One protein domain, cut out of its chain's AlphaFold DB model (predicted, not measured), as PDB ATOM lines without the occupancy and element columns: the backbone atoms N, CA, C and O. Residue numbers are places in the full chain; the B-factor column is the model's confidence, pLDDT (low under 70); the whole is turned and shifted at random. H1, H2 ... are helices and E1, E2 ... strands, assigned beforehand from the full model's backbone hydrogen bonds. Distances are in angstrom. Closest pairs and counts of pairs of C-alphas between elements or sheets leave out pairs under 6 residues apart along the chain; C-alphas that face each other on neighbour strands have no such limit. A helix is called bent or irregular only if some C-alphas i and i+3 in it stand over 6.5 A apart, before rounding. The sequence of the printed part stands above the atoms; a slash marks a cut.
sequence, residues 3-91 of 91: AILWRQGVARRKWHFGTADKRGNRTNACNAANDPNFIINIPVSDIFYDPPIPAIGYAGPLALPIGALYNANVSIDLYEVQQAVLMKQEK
ATOM      1  N   ALA A   3     148.993  89.874 162.112       90.44
ATOM      2  CA  ALA A   3     149.020  89.761 163.568       90.44
ATOM      3  C   ALA A   3     148.102  88.620 164.012       90.44
ATOM      4  O   ALA A   3     147.032  88.410 163.436       90.44
ATOM      5  N   ILE A   4     148.534  87.863 165.019       92.00
ATOM      6  CA  ILE A   4     147.780  86.745 165.587       92.00
ATOM      7  C   ILE A   4     147.783  86.914 167.099       92.00
ATOM      8  O   ILE A   4     148.847  86.944 167.710       92.00
ATOM      9  N   LEU A   5     146.596  86.987 167.695       90.81
ATOM     10  CA  LEU A   5     146.434  86.921 169.140       90.81
ATOM     11  C   LEU A   5     146.066  85.494 169.528       90.81
ATOM     12  O   LEU A   5     145.028  84.966 169.109       90.81
ATOM     13  N   TRP A   6     146.920  84.893 170.347       88.81
ATOM     14  CA  TRP A   6     146.676  83.604 170.969       88.81
ATOM     15  C   TRP A   6     146.353  83.807 172.446       88.81
ATOM     16  O   TRP A   6     147.061  84.529 173.142       88.81
ATOM     17  N   ARG A   7     145.273  83.176 172.908       83.12
ATOM     18  CA  ARG A   7     144.868  83.131 174.314       83.12
ATOM     19  C   ARG A   7     144.492  81.697 174.656       83.12
ATOM     20  O   ARG A   7     143.863  81.014 173.844       83.12
ATOM     21  N   GLN A   8     144.899  81.234 175.832       78.50
ATOM     22  CA  GLN A   8     144.602  79.874 176.267       78.50
ATOM     23  C   GLN A   8     143.082  79.690 176.385       78.50
ATOM     24  O   GLN A   8     142.392  80.535 176.944       78.50
ATOM     25  N   GLY A   9     142.548  78.608 175.813       82.62
ATOM     26  CA  GLY A   9     141.110  78.312 175.859       82.62
ATOM     27  C   GLY A   9     140.218  79.203 174.983       82.62
ATOM     28  O   GLY A   9     139.005  79.017 174.991       82.62
ATOM     29  N   VAL A  10     140.780  80.131 174.197       86.19
ATOM     30  CA  VAL A  10     140.021  81.044 173.324       86.19
ATOM     31  C   VAL A  10     140.425  80.848 171.862       86.19
ATOM     32  O   VAL A  10     141.582  80.572 171.538       86.19
ATOM     33  N   ALA A  11     139.464  81.004 170.948       90.38
ATOM     34  CA  ALA A  11     139.731  80.961 169.516       90.38
ATOM     35  C   ALA A  11     140.752  82.037 169.102       90.38
ATOM     36  O   ALA A  11     140.705  83.187 169.547       90.38
ATOM     37  N   ARG A  12     141.677  81.659 168.214       91.88
ATOM     38  CA  ARG A  12     142.713  82.567 167.708       91.88
ATOM     39  C   ARG A  12     142.066  83.707 166.933       91.88
ATOM     40  O   ARG A  12     141.253  83.467 166.042       91.88
ATOM     41  N   ARG A  13     142.491  84.938 167.214       91.50
ATOM     42  CA  ARG A  13     142.097  86.117 166.433       91.50
ATOM     43  C   ARG A  13     143.241  86.512 165.513       91.50
ATOM     44  O   ARG A  13     144.401  86.478 165.923       91.50
ATOM     45  N   LYS A  14     142.919  86.848 164.267       91.56
ATOM     46  CA  LYS A  14     143.901  87.149 163.226       91.56
ATOM     47  C   LYS A  14     143.536  88.445 162.520       91.56
ATOM     48  O   LYS A  14     142.385  88.630 162.142       91.56
ATOM     49  N   TRP A  15     144.542  89.277 162.293       90.44
ATOM     50  CA  TRP A  15     144.430  90.520 161.542       90.44
ATOM     51  C   TRP A  15     145.390  90.508 160.365       90.44
ATOM     52  O   TRP A  15     146.546  90.092 160.481       90.44
ATOM     53  N   HIS A  16     144.902  91.008 159.238       87.38
ATOM     54  CA  HIS A  16     145.700  91.319 158.064       87.38
ATOM     55  C   HIS A  16     145.791  92.841 157.950       87.38
ATOM     56  O   HIS A  16     144.782  93.510 157.757       87.38
ATOM     57  N   PHE A  17     146.995  93.378 158.129       85.38
ATOM     58  CA  PHE A  17     147.279  94.818 158.157       85.38
ATOM     59  C   PHE A  17     148.518  95.123 157.303       85.38
ATOM     60  O   PHE A  17     149.208  94.197 156.867       85.38
ATOM     61  N   GLY A  18     148.825  96.385 157.014       77.44
ATOM     62  CA  GLY A  18     149.878  96.753 156.059       77.44
ATOM     63  C   GLY A  18     149.316  97.378 154.788       77.44
ATOM     64  O   GLY A  18     148.296  96.922 154.284       77.44
ATOM     65  N   THR A  19     150.028  98.356 154.240       70.88
ATOM     66  CA  THR A  19     149.596  99.184 153.104       70.88
ATOM     67  C   THR A  19     149.458  98.431 151.780       70.88
ATOM     68  O   THR A  19     148.658  98.825 150.939       70.88
ATOM     69  N   ALA A  20     150.234  97.364 151.573       67.00
ATOM     70  CA  ALA A  20     150.216  96.576 150.343       67.00
ATOM     71  C   ALA A  20     150.419  95.081 150.627       67.00
ATOM     72  O   ALA A  20     151.112  94.696 151.576       67.00
ATOM     73  N   ASP A  21     149.804  94.232 149.806       64.31
ATOM     74  CA  ASP A  21     150.072  92.796 149.794       64.31
ATOM     75  C   ASP A  21     151.390  92.464 149.056       64.31
ATOM     76  O   ASP A  21     152.072  93.334 148.515       64.31
ATOM     77  N   LYS A  22     151.762  91.175 149.009       60.66
ATOM     78  CA  LYS A  22     152.952  90.705 148.266       60.66
ATOM     79  C   LYS A  22     152.910  91.027 146.763       60.66
ATOM     80  O   LYS A  22     153.939  90.912 146.108       60.66
ATOM     81  N   ARG A  23     151.739  91.360 146.214       63.59
ATOM     82  CA  ARG A  23     151.517  91.713 144.807       63.59
ATOM     83  C   ARG A  23     151.434  93.231 144.602       63.59
ATOM     84  O   ARG A  23     151.172  93.664 143.486       63.59
ATOM     85  N   GLY A  24     151.675  94.032 145.645       60.03
ATOM     86  CA  GLY A  24     151.626  95.492 145.586       60.03
ATOM     87  C   GLY A  24     150.209  96.070 145.576       60.03
ATOM     88  O   GLY A  24     150.049  97.279 145.421       60.03
ATOM     89  N   ASN A  25     149.176  95.242 145.748       64.69
ATOM     90  CA  ASN A  25     147.804  95.716 145.776       64.69
ATOM     91  C   ASN A  25     147.487  96.311 147.156       64.69
ATOM     92  O   ASN A  25     147.787  95.706 148.191       64.69
ATOM     93  N   ARG A  26     146.886  97.505 147.178       62.66
ATOM     94  CA  ARG A  26     146.465  98.190 148.409       62.66
ATOM     95  C   ARG A  26     145.178  97.555 148.920       62.66
ATOM     96  O   ARG A  26     144.086  98.050 148.670       62.66
ATOM     97  N   THR A  27     145.302  96.409 149.577       58.97
ATOM     98  CA  THR A  27     144.147  95.570 149.932       58.97
ATOM     99  C   THR A  27     143.607  95.799 151.335       58.97
ATOM    100  O   THR A  27     142.504  95.347 151.624       58.97
ATOM    101  N   ASN A  28     144.354  96.445 152.232       66.06
ATOM    102  CA  ASN A  28     144.024  96.395 153.657       66.06
ATOM    103  C   ASN A  28     143.511  97.749 154.161       66.06
ATOM    104  O   ASN A  28     144.031  98.801 153.799       66.06
ATOM    105  N   ALA A  29     142.501  97.714 155.030       75.75
ATOM    106  CA  ALA A  29     141.845  98.909 155.566       75.75
ATOM    107  C   ALA A  29     142.647  99.639 156.668       75.75
ATOM    108  O   ALA A  29     142.231 100.703 157.111       75.75
ATOM    109  N   CYS A  30     143.800  99.103 157.090       83.00
ATOM    110  CA  CYS A  30     144.646  99.689 158.136       83.00
ATOM    111  C   CYS A  30     145.444 100.891 157.596       83.00
ATOM    112  O   CYS A  30     146.621 100.774 157.249       83.00
ATOM    113  N   ASN A  31     144.774 102.038 157.479       85.06
ATOM    114  CA  ASN A  31     145.315 103.248 156.847       85.06
ATOM    115  C   ASN A  31     145.435 104.445 157.799       85.06
ATOM    116  O   ASN A  31     145.981 105.472 157.406       85.06
ATOM    117  N   ALA A  32     144.933 104.323 159.027       86.69
ATOM    118  CA  ALA A  32     144.988 105.366 160.040       86.69
ATOM    119  C   ALA A  32     145.180 104.760 161.433       86.69
ATOM    120  O   ALA A  32     144.761 103.630 161.687       86.69
ATOM    121  N   ALA A  33     145.798 105.539 162.322       90.44
ATOM    122  CA  ALA A  33     145.884 105.215 163.740       90.44
ATOM    123  C   ALA A  33     144.497 105.265 164.394       90.44
ATOM    124  O   ALA A  33     143.603 105.977 163.929       90.44
ATOM    125  N   ASN A  34     144.354 104.560 165.512       91.50
ATOM    126  CA  ASN A  34     143.140 104.470 166.318       91.50
ATOM    127  C   ASN A  34     141.924 103.834 165.615       91.50
ATOM    128  O   ASN A  34     140.790 104.034 166.054       91.50
ATOM    129  N   ASP A  35     142.120 103.046 164.552       90.12
ATOM    130  CA  ASP A  35     141.025 102.261 163.972       90.12
ATOM    131  C   ASP A  35     140.684 101.075 164.899       90.12
ATOM    132  O   ASP A  35     141.509 100.170 165.069       90.12
ATOM    133  N   PRO A  36     139.466 101.010 165.472       90.12
ATOM    134  CA  PRO A  36     139.085  99.960 166.415       90.12
ATOM    135  C   PRO A  36     139.144  98.543 165.825       90.12
ATOM    136  O   PRO A  36     139.266  97.576 166.576       90.12
ATOM    137  N   ASN A  37     139.105  98.387 164.498       89.38
ATOM    138  CA  ASN A  37     139.257  97.085 163.846       89.38
ATOM    139  C   ASN A  37     140.701  96.566 163.888       89.38
ATOM    140  O   ASN A  37     140.924  95.358 163.765       89.38
ATOM    141  N   PHE A  38     141.670  97.463 164.078       91.75
ATOM    142  CA  PHE A  38     143.106  97.185 164.072       91.75
ATOM    143  C   PHE A  38     143.782  97.447 165.424       91.75
ATOM    144  O   PHE A  38     145.002  97.342 165.521       91.75
ATOM    145  N   ILE A  39     143.000  97.704 166.476       93.56
ATOM    146  CA  ILE A  39     143.485  97.769 167.855       93.56
ATOM    147  C   ILE A  39     143.334  96.400 168.524       93.56
ATOM    148  O   ILE A  39     142.261  95.787 168.535       93.56
ATOM    149  N   ILE A  40     144.418  95.928 169.137       92.56
ATOM    150  CA  ILE A  40     144.426  94.723 169.962       92.56
ATOM    151  C   ILE A  40     144.500  95.137 171.429       92.56
ATOM    152  O   ILE A  40     145.537  95.603 171.888       92.56
ATOM    153  N   ASN A  41     143.415  94.898 172.167       91.81
ATOM    154  CA  ASN A  41     143.372  95.087 173.616       91.81
ATOM    155  C   ASN A  41     143.615  93.755 174.327       91.81
ATOM    156  O   ASN A  41     142.881  92.779 174.112       91.81
ATOM    157  N   ILE A  42     144.636  93.731 175.177       89.00
ATOM    158  CA  ILE A  42     145.016  92.585 175.998       89.00
ATOM    159  C   ILE A  42     144.920  93.015 177.464       89.00
ATOM    160  O   ILE A  42     145.591  93.975 177.843       89.00
ATOM    161  N   PRO A  43     144.106  92.347 178.295       86.19
ATOM    162  CA  PRO A  43     144.089  92.617 179.727       86.19
ATOM    163  C   PRO A  43     145.469  92.321 180.318       86.19
ATOM    164  O   PRO A  43     146.071  91.295 180.004       86.19
ATOM    165  N   VAL A  44     145.966  93.178 181.207       82.81
ATOM    166  CA  VAL A  44     147.238  92.926 181.911       82.81
ATOM    167  C   VAL A  44     147.158  91.635 182.733       82.81
ATOM    168  O   VAL A  44     148.147  90.906 182.831       82.81
ATOM    169  N   SER A  45     145.970  91.295 183.243       77.62
ATOM    170  CA  SER A  45     145.704  90.025 183.923       77.62
ATOM    171  C   SER A  45     145.970  88.794 183.056       77.62
ATOM    172  O   SER A  45     146.361  87.772 183.601       77.62
ATOM    173  N   ASP A  46     145.796  88.877 181.731       78.56
ATOM    174  CA  ASP A  46     146.071  87.758 180.816       78.56
ATOM    175  C   ASP A  46     147.585  87.570 180.590       78.56
ATOM    176  O   ASP A  46     148.021  86.496 180.181       78.56
ATOM    177  N   ILE A  47     148.392  88.613 180.832       78.38
ATOM    178  CA  ILE A  47     149.848  88.618 180.607       78.38
ATOM    179  C   ILE A  47     150.595  88.181 181.870       78.38
ATOM    180  O   ILE A  47     151.535  87.393 181.797       78.38
ATOM    181  N   PHE A  48     150.172  88.696 183.025       76.38
ATOM    182  CA  PHE A  48     150.821  88.483 184.319       76.38
ATOM    183  C   PHE A  48     149.926  87.692 185.278       76.38
ATOM    184  O   PHE A  48     149.869  87.997 186.470       76.38
ATOM    185  N   TYR A  49     149.179  86.714 184.755       71.00
ATOM    186  CA  TYR A  49     148.309  85.877 185.575       71.00
ATOM    187  C   TYR A  49     149.130  85.110 186.617       71.00
ATOM    188  O   TYR A  49     149.927  84.240 186.264       71.00
ATOM    189  N   ASP A  50     148.903  85.417 187.894       68.38
ATOM    190  CA  ASP A  50     149.397  84.637 189.026       68.38
ATOM    191  C   ASP A  50     148.206  83.888 189.647       68.38
ATOM    192  O   ASP A  50     147.324  84.524 190.238       68.38
ATOM    193  N   PRO A  51     148.089  82.561 189.450       65.44
ATOM    194  CA  PRO A  51     146.981  81.806 190.009       65.44
ATOM    195  C   PRO A  51     147.048  81.823 191.542       65.44
ATOM    196  O   PRO A  51     148.101  81.531 192.112       65.44
ATOM    197  N   PRO A  52     145.924  82.060 192.241       64.75
ATOM    198  CA  PRO A  52     145.900  81.900 193.687       64.75
ATOM    199  C   PRO A  52     146.211  80.439 194.027       64.75
ATOM    200  O   PRO A  52     145.490  79.542 193.593       64.75
ATOM    201  N   ILE A  53     147.281  80.190 194.791       65.19
ATOM    202  CA  ILE A  53     147.654  78.846 195.256       65.19
ATOM    203  C   ILE A  53     146.809  78.521 196.499       65.19
ATOM    204  O   ILE A  53     147.048  79.093 197.567       65.19
ATOM    205  N   PRO A  54     145.828  77.606 196.421       61.91
ATOM    206  CA  PRO A  54     144.956  77.312 197.543       61.91
ATOM    207  C   PRO A  54     145.555  76.158 198.351       61.91
ATOM    208  O   PRO A  54     145.229  75.016 198.062       61.91
ATOM    209  N   ALA A  55     146.447  76.420 199.319       59.34
ATOM    210  CA  ALA A  55     146.706  75.468 200.427       59.34
ATOM    211  C   ALA A  55     147.769  75.883 201.456       59.34
ATOM    212  O   ALA A  55     147.867  75.256 202.505       59.34
ATOM    213  N   ILE A  56     148.591  76.892 201.209       51.97
ATOM    214  CA  ILE A  56     149.683  77.239 202.125       51.97
ATOM    215  C   ILE A  56     149.679  78.746 202.194       51.97
ATOM    216  O   ILE A  56     149.651  79.362 201.139       51.97
ATOM    217  N   GLY A  57     149.641  79.329 203.396       53.97
ATOM    218  CA  GLY A  57     149.550  80.773 203.666       53.97
ATOM    219  C   GLY A  57     150.743  81.601 203.168       53.97
ATOM    220  O   GLY A  57     151.198  82.519 203.841       53.97
ATOM    221  N   TYR A  58     151.270  81.255 202.001       50.22
ATOM    222  CA  TYR A  58     152.223  81.991 201.220       50.22
ATOM    223  C   TYR A  58     151.493  83.186 200.607       50.22
ATOM    224  O   TYR A  58     150.874  83.100 199.547       50.22
ATOM    225  N   ALA A  59     151.564  84.322 201.294       55.22
ATOM    226  CA  ALA A  59     151.453  85.598 200.617       55.22
ATOM    227  C   ALA A  59     152.705  85.721 199.738       55.22
ATOM    228  O   ALA A  59     153.780  86.074 200.223       55.22
ATOM    229  N   GLY A  60     152.591  85.333 198.465       48.84
ATOM    230  CA  GLY A  60     153.643  85.581 197.482       48.84
ATOM    231  C   GLY A  60     153.983  87.077 197.414       48.84
ATOM    232  O   GLY A  60     153.225  87.898 197.936       48.84
ATOM    233  N   PRO A  61     155.093  87.475 196.765       47.19
ATOM    234  CA  PRO A  61     155.617  88.850 196.799       47.19
ATOM    235  C   PRO A  61     154.691  89.954 196.241       47.19
ATOM    236  O   PRO A  61     155.128  91.088 196.078       47.19
ATOM    237  N   LEU A  62     153.433  89.655 195.909       48.50
ATOM    238  CA  LEU A  62     152.557  90.468 195.072       48.50
ATOM    239  C   LEU A  62     151.317  91.016 195.788       48.50
ATOM    240  O   LEU A  62     150.389  91.473 195.130       48.50
ATOM    241  N   ALA A  63     151.339  91.133 197.118       46.09
ATOM    242  CA  ALA A  63     150.441  92.046 197.840       46.09
ATOM    243  C   ALA A  63     150.762  93.537 197.556       46.09
ATOM    244  O   ALA A  63     150.629  94.397 198.426       46.09
ATOM    245  N   LEU A  64     151.222  93.862 196.345       51.72
ATOM    246  CA  LEU A  64     151.281  95.229 195.865       51.72
ATOM    247  C   LEU A  64     149.845  95.654 195.523       51.72
ATOM    248  O   LEU A  64     149.139  94.923 194.822       51.72
ATOM    249  N   PRO A  65     149.387  96.830 195.982       52.62
ATOM    250  CA  PRO A  65     148.045  97.330 195.729       52.62
ATOM    251  C   PRO A  65     147.984  97.874 194.301       52.62
ATOM    252  O   PRO A  65     147.858  99.071 194.074       52.62
ATOM    253  N   ILE A  66     148.113  97.000 193.310       54.81
ATOM    254  CA  ILE A  66     147.992  97.369 191.902       54.81
ATOM    255  C   ILE A  66     146.768  96.722 191.277       54.81
ATOM    256  O   ILE A  66     146.751  96.400 190.095       54.81
ATOM    257  N   GLY A  67     145.679  96.641 192.051       57.88
ATOM    258  CA  GLY A  67     144.343  96.376 191.510       57.88
ATOM    259  C   GLY A  67     144.027  97.259 190.293       57.88
ATOM    260  O   GLY A  67     143.364  96.808 189.368       57.88
ATOM    261  N   ALA A  68     144.588  98.472 190.223       60.66
ATOM    262  CA  ALA A  68     144.519  99.326 189.037       60.66
ATOM    263  C   ALA A  68     145.240  98.751 187.796       60.66
ATOM    264  O   ALA A  68     144.705  98.868 186.698       60.66
ATOM    265  N   LEU A  69     146.408  98.105 187.939       64.50
ATOM    266  CA  LEU A  69     147.120  97.476 186.815       64.50
ATOM    267  C   LEU A  69     146.407  96.221 186.318       64.50
ATOM    268  O   LEU A  69     146.351  96.018 185.114       64.50
ATOM    269  N   TYR A  70     145.830  95.403 187.201       64.88
ATOM    270  CA  TYR A  70     145.099  94.202 186.771       64.88
ATOM    271  C   TYR A  70     143.822  94.526 185.981       64.88
ATOM    272  O   TYR A  70     143.412  93.728 185.144       64.88
ATOM    273  N   ASN A  71     143.232  95.706 186.205       70.81
ATOM    274  CA  ASN A  71     142.098  96.219 185.431       70.81
ATOM    275  C   ASN A  71     142.520  97.039 184.196       70.81
ATOM    276  O   ASN A  71     141.663  97.564 183.486       70.81
ATOM    277  N   ALA A  72     143.824  97.186 183.948       82.81
ATOM    278  CA  ALA A  72     144.329  97.898 182.786       82.81
ATOM    279  C   ALA A  72     144.429  96.975 181.566       82.81
ATOM    280  O   ALA A  72     144.614  95.758 181.675       82.81
ATOM    281  N   ASN A  73     144.374  97.591 180.385       87.81
ATOM    282  CA  ASN A  73     144.615  96.922 179.116       87.81
ATOM    283  C   ASN A  73     145.907  97.446 178.498       87.81
ATOM    284  O   ASN A  73     146.151  98.651 178.463       87.81
ATOM    285  N   VAL A  74     146.698  96.533 177.948       89.06
ATOM    286  CA  VAL A  74     147.719  96.863 176.961       89.06
ATOM    287  C   VAL A  74     147.027  96.950 175.607       89.06
ATOM    288  O   VAL A  74     146.444  95.967 175.139       89.06
ATOM    289  N   SER A  75     147.088  98.125 174.990       92.94
ATOM    290  CA  SER A  75     146.547  98.371 173.656       92.94
ATOM    291  C   SER A  75     147.684  98.406 172.644       92.94
ATOM    292  O   SER A  75     148.655  99.136 172.825       92.94
ATOM    293  N   ILE A  76     147.564  97.618 171.581       93.12
ATOM    294  CA  ILE A  76     148.508  97.605 170.461       93.12
ATOM    295  C   ILE A  76     147.769  98.104 169.225       93.12
ATOM    296  O   ILE A  76     146.822  97.452 168.778       93.12
ATOM    297  N   ASP A  77     148.215  99.227 168.666       94.19
ATOM    298  CA  ASP A  77     147.733  99.724 167.379       94.19
ATOM    299  C   ASP A  77     148.580  99.134 166.240       94.19
ATOM    300  O   ASP A  77     149.784  99.382 166.116       94.19
ATOM    301  N   LEU A  78     147.950  98.320 165.388       92.50
ATOM    302  CA  LEU A  78     148.634  97.696 164.257       92.50
ATOM    303  C   LEU A  78     149.063  98.706 163.181       92.50
ATOM    304  O   LEU A  78     149.976  98.402 162.408       92.50
ATOM    305  N   TYR A  79     148.454  99.893 163.124       91.19
ATOM    306  CA  TYR A  79     148.905 100.971 162.248       91.19
ATOM    307  C   TYR A  79     150.262 101.518 162.702       91.19
ATOM    308  O   TYR A  79     151.170 101.664 161.882       91.19
ATOM    309  N   GLU A  80     150.448 101.752 164.001       92.56
ATOM    310  CA  GLU A  80     151.732 102.209 164.550       92.56
ATOM    311  C   GLU A  80     152.840 101.176 164.327       92.56
ATOM    312  O   GLU A  80     153.942 101.522 163.894       92.56
ATOM    313  N   VAL A  81     152.527  99.890 164.523       91.44
ATOM    314  CA  VAL A  81     153.447  98.786 164.205       91.44
ATOM    315  C   VAL A  81     153.843  98.822 162.729       91.44
ATOM    316  O   VAL A  81     155.019  98.661 162.396       91.44
ATOM    317  N   GLN A  82     152.884  99.060 161.831       88.25
ATOM    318  CA  GLN A  82     153.159  99.211 160.406       88.25
ATOM    319  C   GLN A  82     154.111 100.384 160.128       88.25
ATOM    320  O   GLN A  82     155.070 100.200 159.381       88.25
ATOM    321  N   GLN A  83     153.883 101.561 160.718       88.56
ATOM    322  CA  GLN A  83     154.750 102.727 160.507       88.56
ATOM    323  C   GLN A  83     156.168 102.481 161.028       88.56
ATOM    324  O   GLN A  83     157.137 102.786 160.335       88.56
ATOM    325  N   ALA A  84     156.306 101.851 162.197       90.44
ATOM    326  CA  ALA A  84     157.608 101.496 162.752       90.44
ATOM    327  C   ALA A  84     158.399 100.553 161.828       90.44
ATOM    328  O   ALA A  84     159.611 100.708 161.682       90.44
ATOM    329  N   VAL A  85     157.726  99.596 161.176       87.62
ATOM    330  CA  VAL A  85     158.355  98.722 160.173       87.62
ATOM    331  C   VAL A  85     158.780  99.518 158.940       87.62
ATOM    332  O   VAL A  85     159.923  99.378 158.514       87.62
ATOM    333  N   LEU A  86     157.909 100.374 158.398       85.62
ATOM    334  CA  LEU A  86     158.224 101.194 157.220       85.62
ATOM    335  C   LEU A  86     159.444 102.094 157.468       85.62
ATOM    336  O   LEU A  86     160.376 102.089 156.668       85.62
ATOM    337  N   MET A  87     159.516 102.748 158.631       88.19
ATOM    338  CA  MET A  87     160.669 103.569 159.034       88.19
ATOM    339  C   MET A  87     161.992 102.789 159.090       88.19
ATOM    340  O   MET A  87     163.066 103.370 158.955       88.19
ATOM    341  N   LYS A  88     161.951 101.471 159.327       85.06
ATOM    342  CA  LYS A  88     163.150 100.617 159.335       85.06
ATOM    343  C   LYS A  88     163.538 100.109 157.949       85.06
ATOM    344  O   LYS A  88     164.671  99.669 157.792       85.06
ATOM    345  N   GLN A  89     162.617 100.137 156.989       76.00
ATOM    346  CA  GLN A  89     162.831  99.664 155.620       76.00
ATOM    347  C   GLN A  89     163.342 100.758 154.676       76.00
ATOM    348  O   GLN A  89     163.914 100.430 153.645       76.00
ATOM    349  N   GLU A  90     163.181 102.036 155.023       70.06
ATOM    350  CA  GLU A  90     163.755 103.172 154.279       70.06
ATOM    351  C   GLU A  90     165.273 103.357 154.498       70.06
ATOM    352  O   GLU A  90     165.830 104.401 154.161       70.06
ATOM    353  N   LYS A  91     165.952 102.360 155.076       49.53
ATOM    354  CA  LYS A  91     167.375 102.389 155.423       49.53
ATOM    355  C   LYS A  91     168.167 101.401 154.577       49.53
ATOM    356  O   LYS A  91     169.291 101.772 154.180       49.53
TER     357      LYS A  91
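AT A GLANCE: This is residues 3 to 91 of the 91 residues of an uncharacterized protein of Rhizophagus irregularis (UniProt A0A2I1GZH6). Two small two-stranded antiparallel ribbons, E1 with E2 and E3 with E4, lie loosely side by side in the middle of a rod. A long loop, residues 48 to 66, reaches to one end of the rod, where residues 53 to 59 stick out; another long loop, residues 17 to 38, makes the other end, where H3 leads off from E4. The printed part has 89 residues, in the order E1, E2, E3, H1, H2, E4, H3, a mixed class with 42 residues in named elements, under half. It is only just extended, close to loose, with a radius of gyration of the C-alphas of 18.6 A and spans of 60 by 28 by 24 A.

HOW THE PARTS SIT: E1, residues 3 to 7, and E2, residues 10 to 16, form an antiparallel hairpin at 172 degrees, with N 5 and O 13 2.9 A apart. E3, residues 39 to 43, is near E1 and antiparallel to E4, residues 73 to 77, at 161 degrees, with N 42 and O 74 2.9 A apart. H1, residues 44 to 47, and H2, residues 67 to 70, only just touch, with 3 pairs of C-alphas within 8 A, the closest those of Ser 45 and Tyr 70 at 5.1 A. H3, residues 78 to 89, touches no helix; its closest C-alpha to E3 is that of Leu 78, 6.3 A from that of Ile 39. Every O i to N i+4 pair in H3 is within hydrogen-bond range; H1 and H2 are too short for such a pair, and their single O i to N i+3 pair is within range in H1 but not in H2.

IN THESE COORDINATES: E1 begins at C-alpha 3, (149.020, 89.761, 163.568). E2 is 19.3 A long, and H3 is 16.7 A long, ending at C-alpha 89, (162.831, 99.664, 155.620).

THE WHOLE: The C-alphas of Gly 24 and Gly 57, the two farthest apart, are 60.0 A apart. The printed part has no cut; the links E2 to E3 and H1 to H2 are long. The model's pLDDT is under 70 at residues 20 to 28, 50 to 70 and 91.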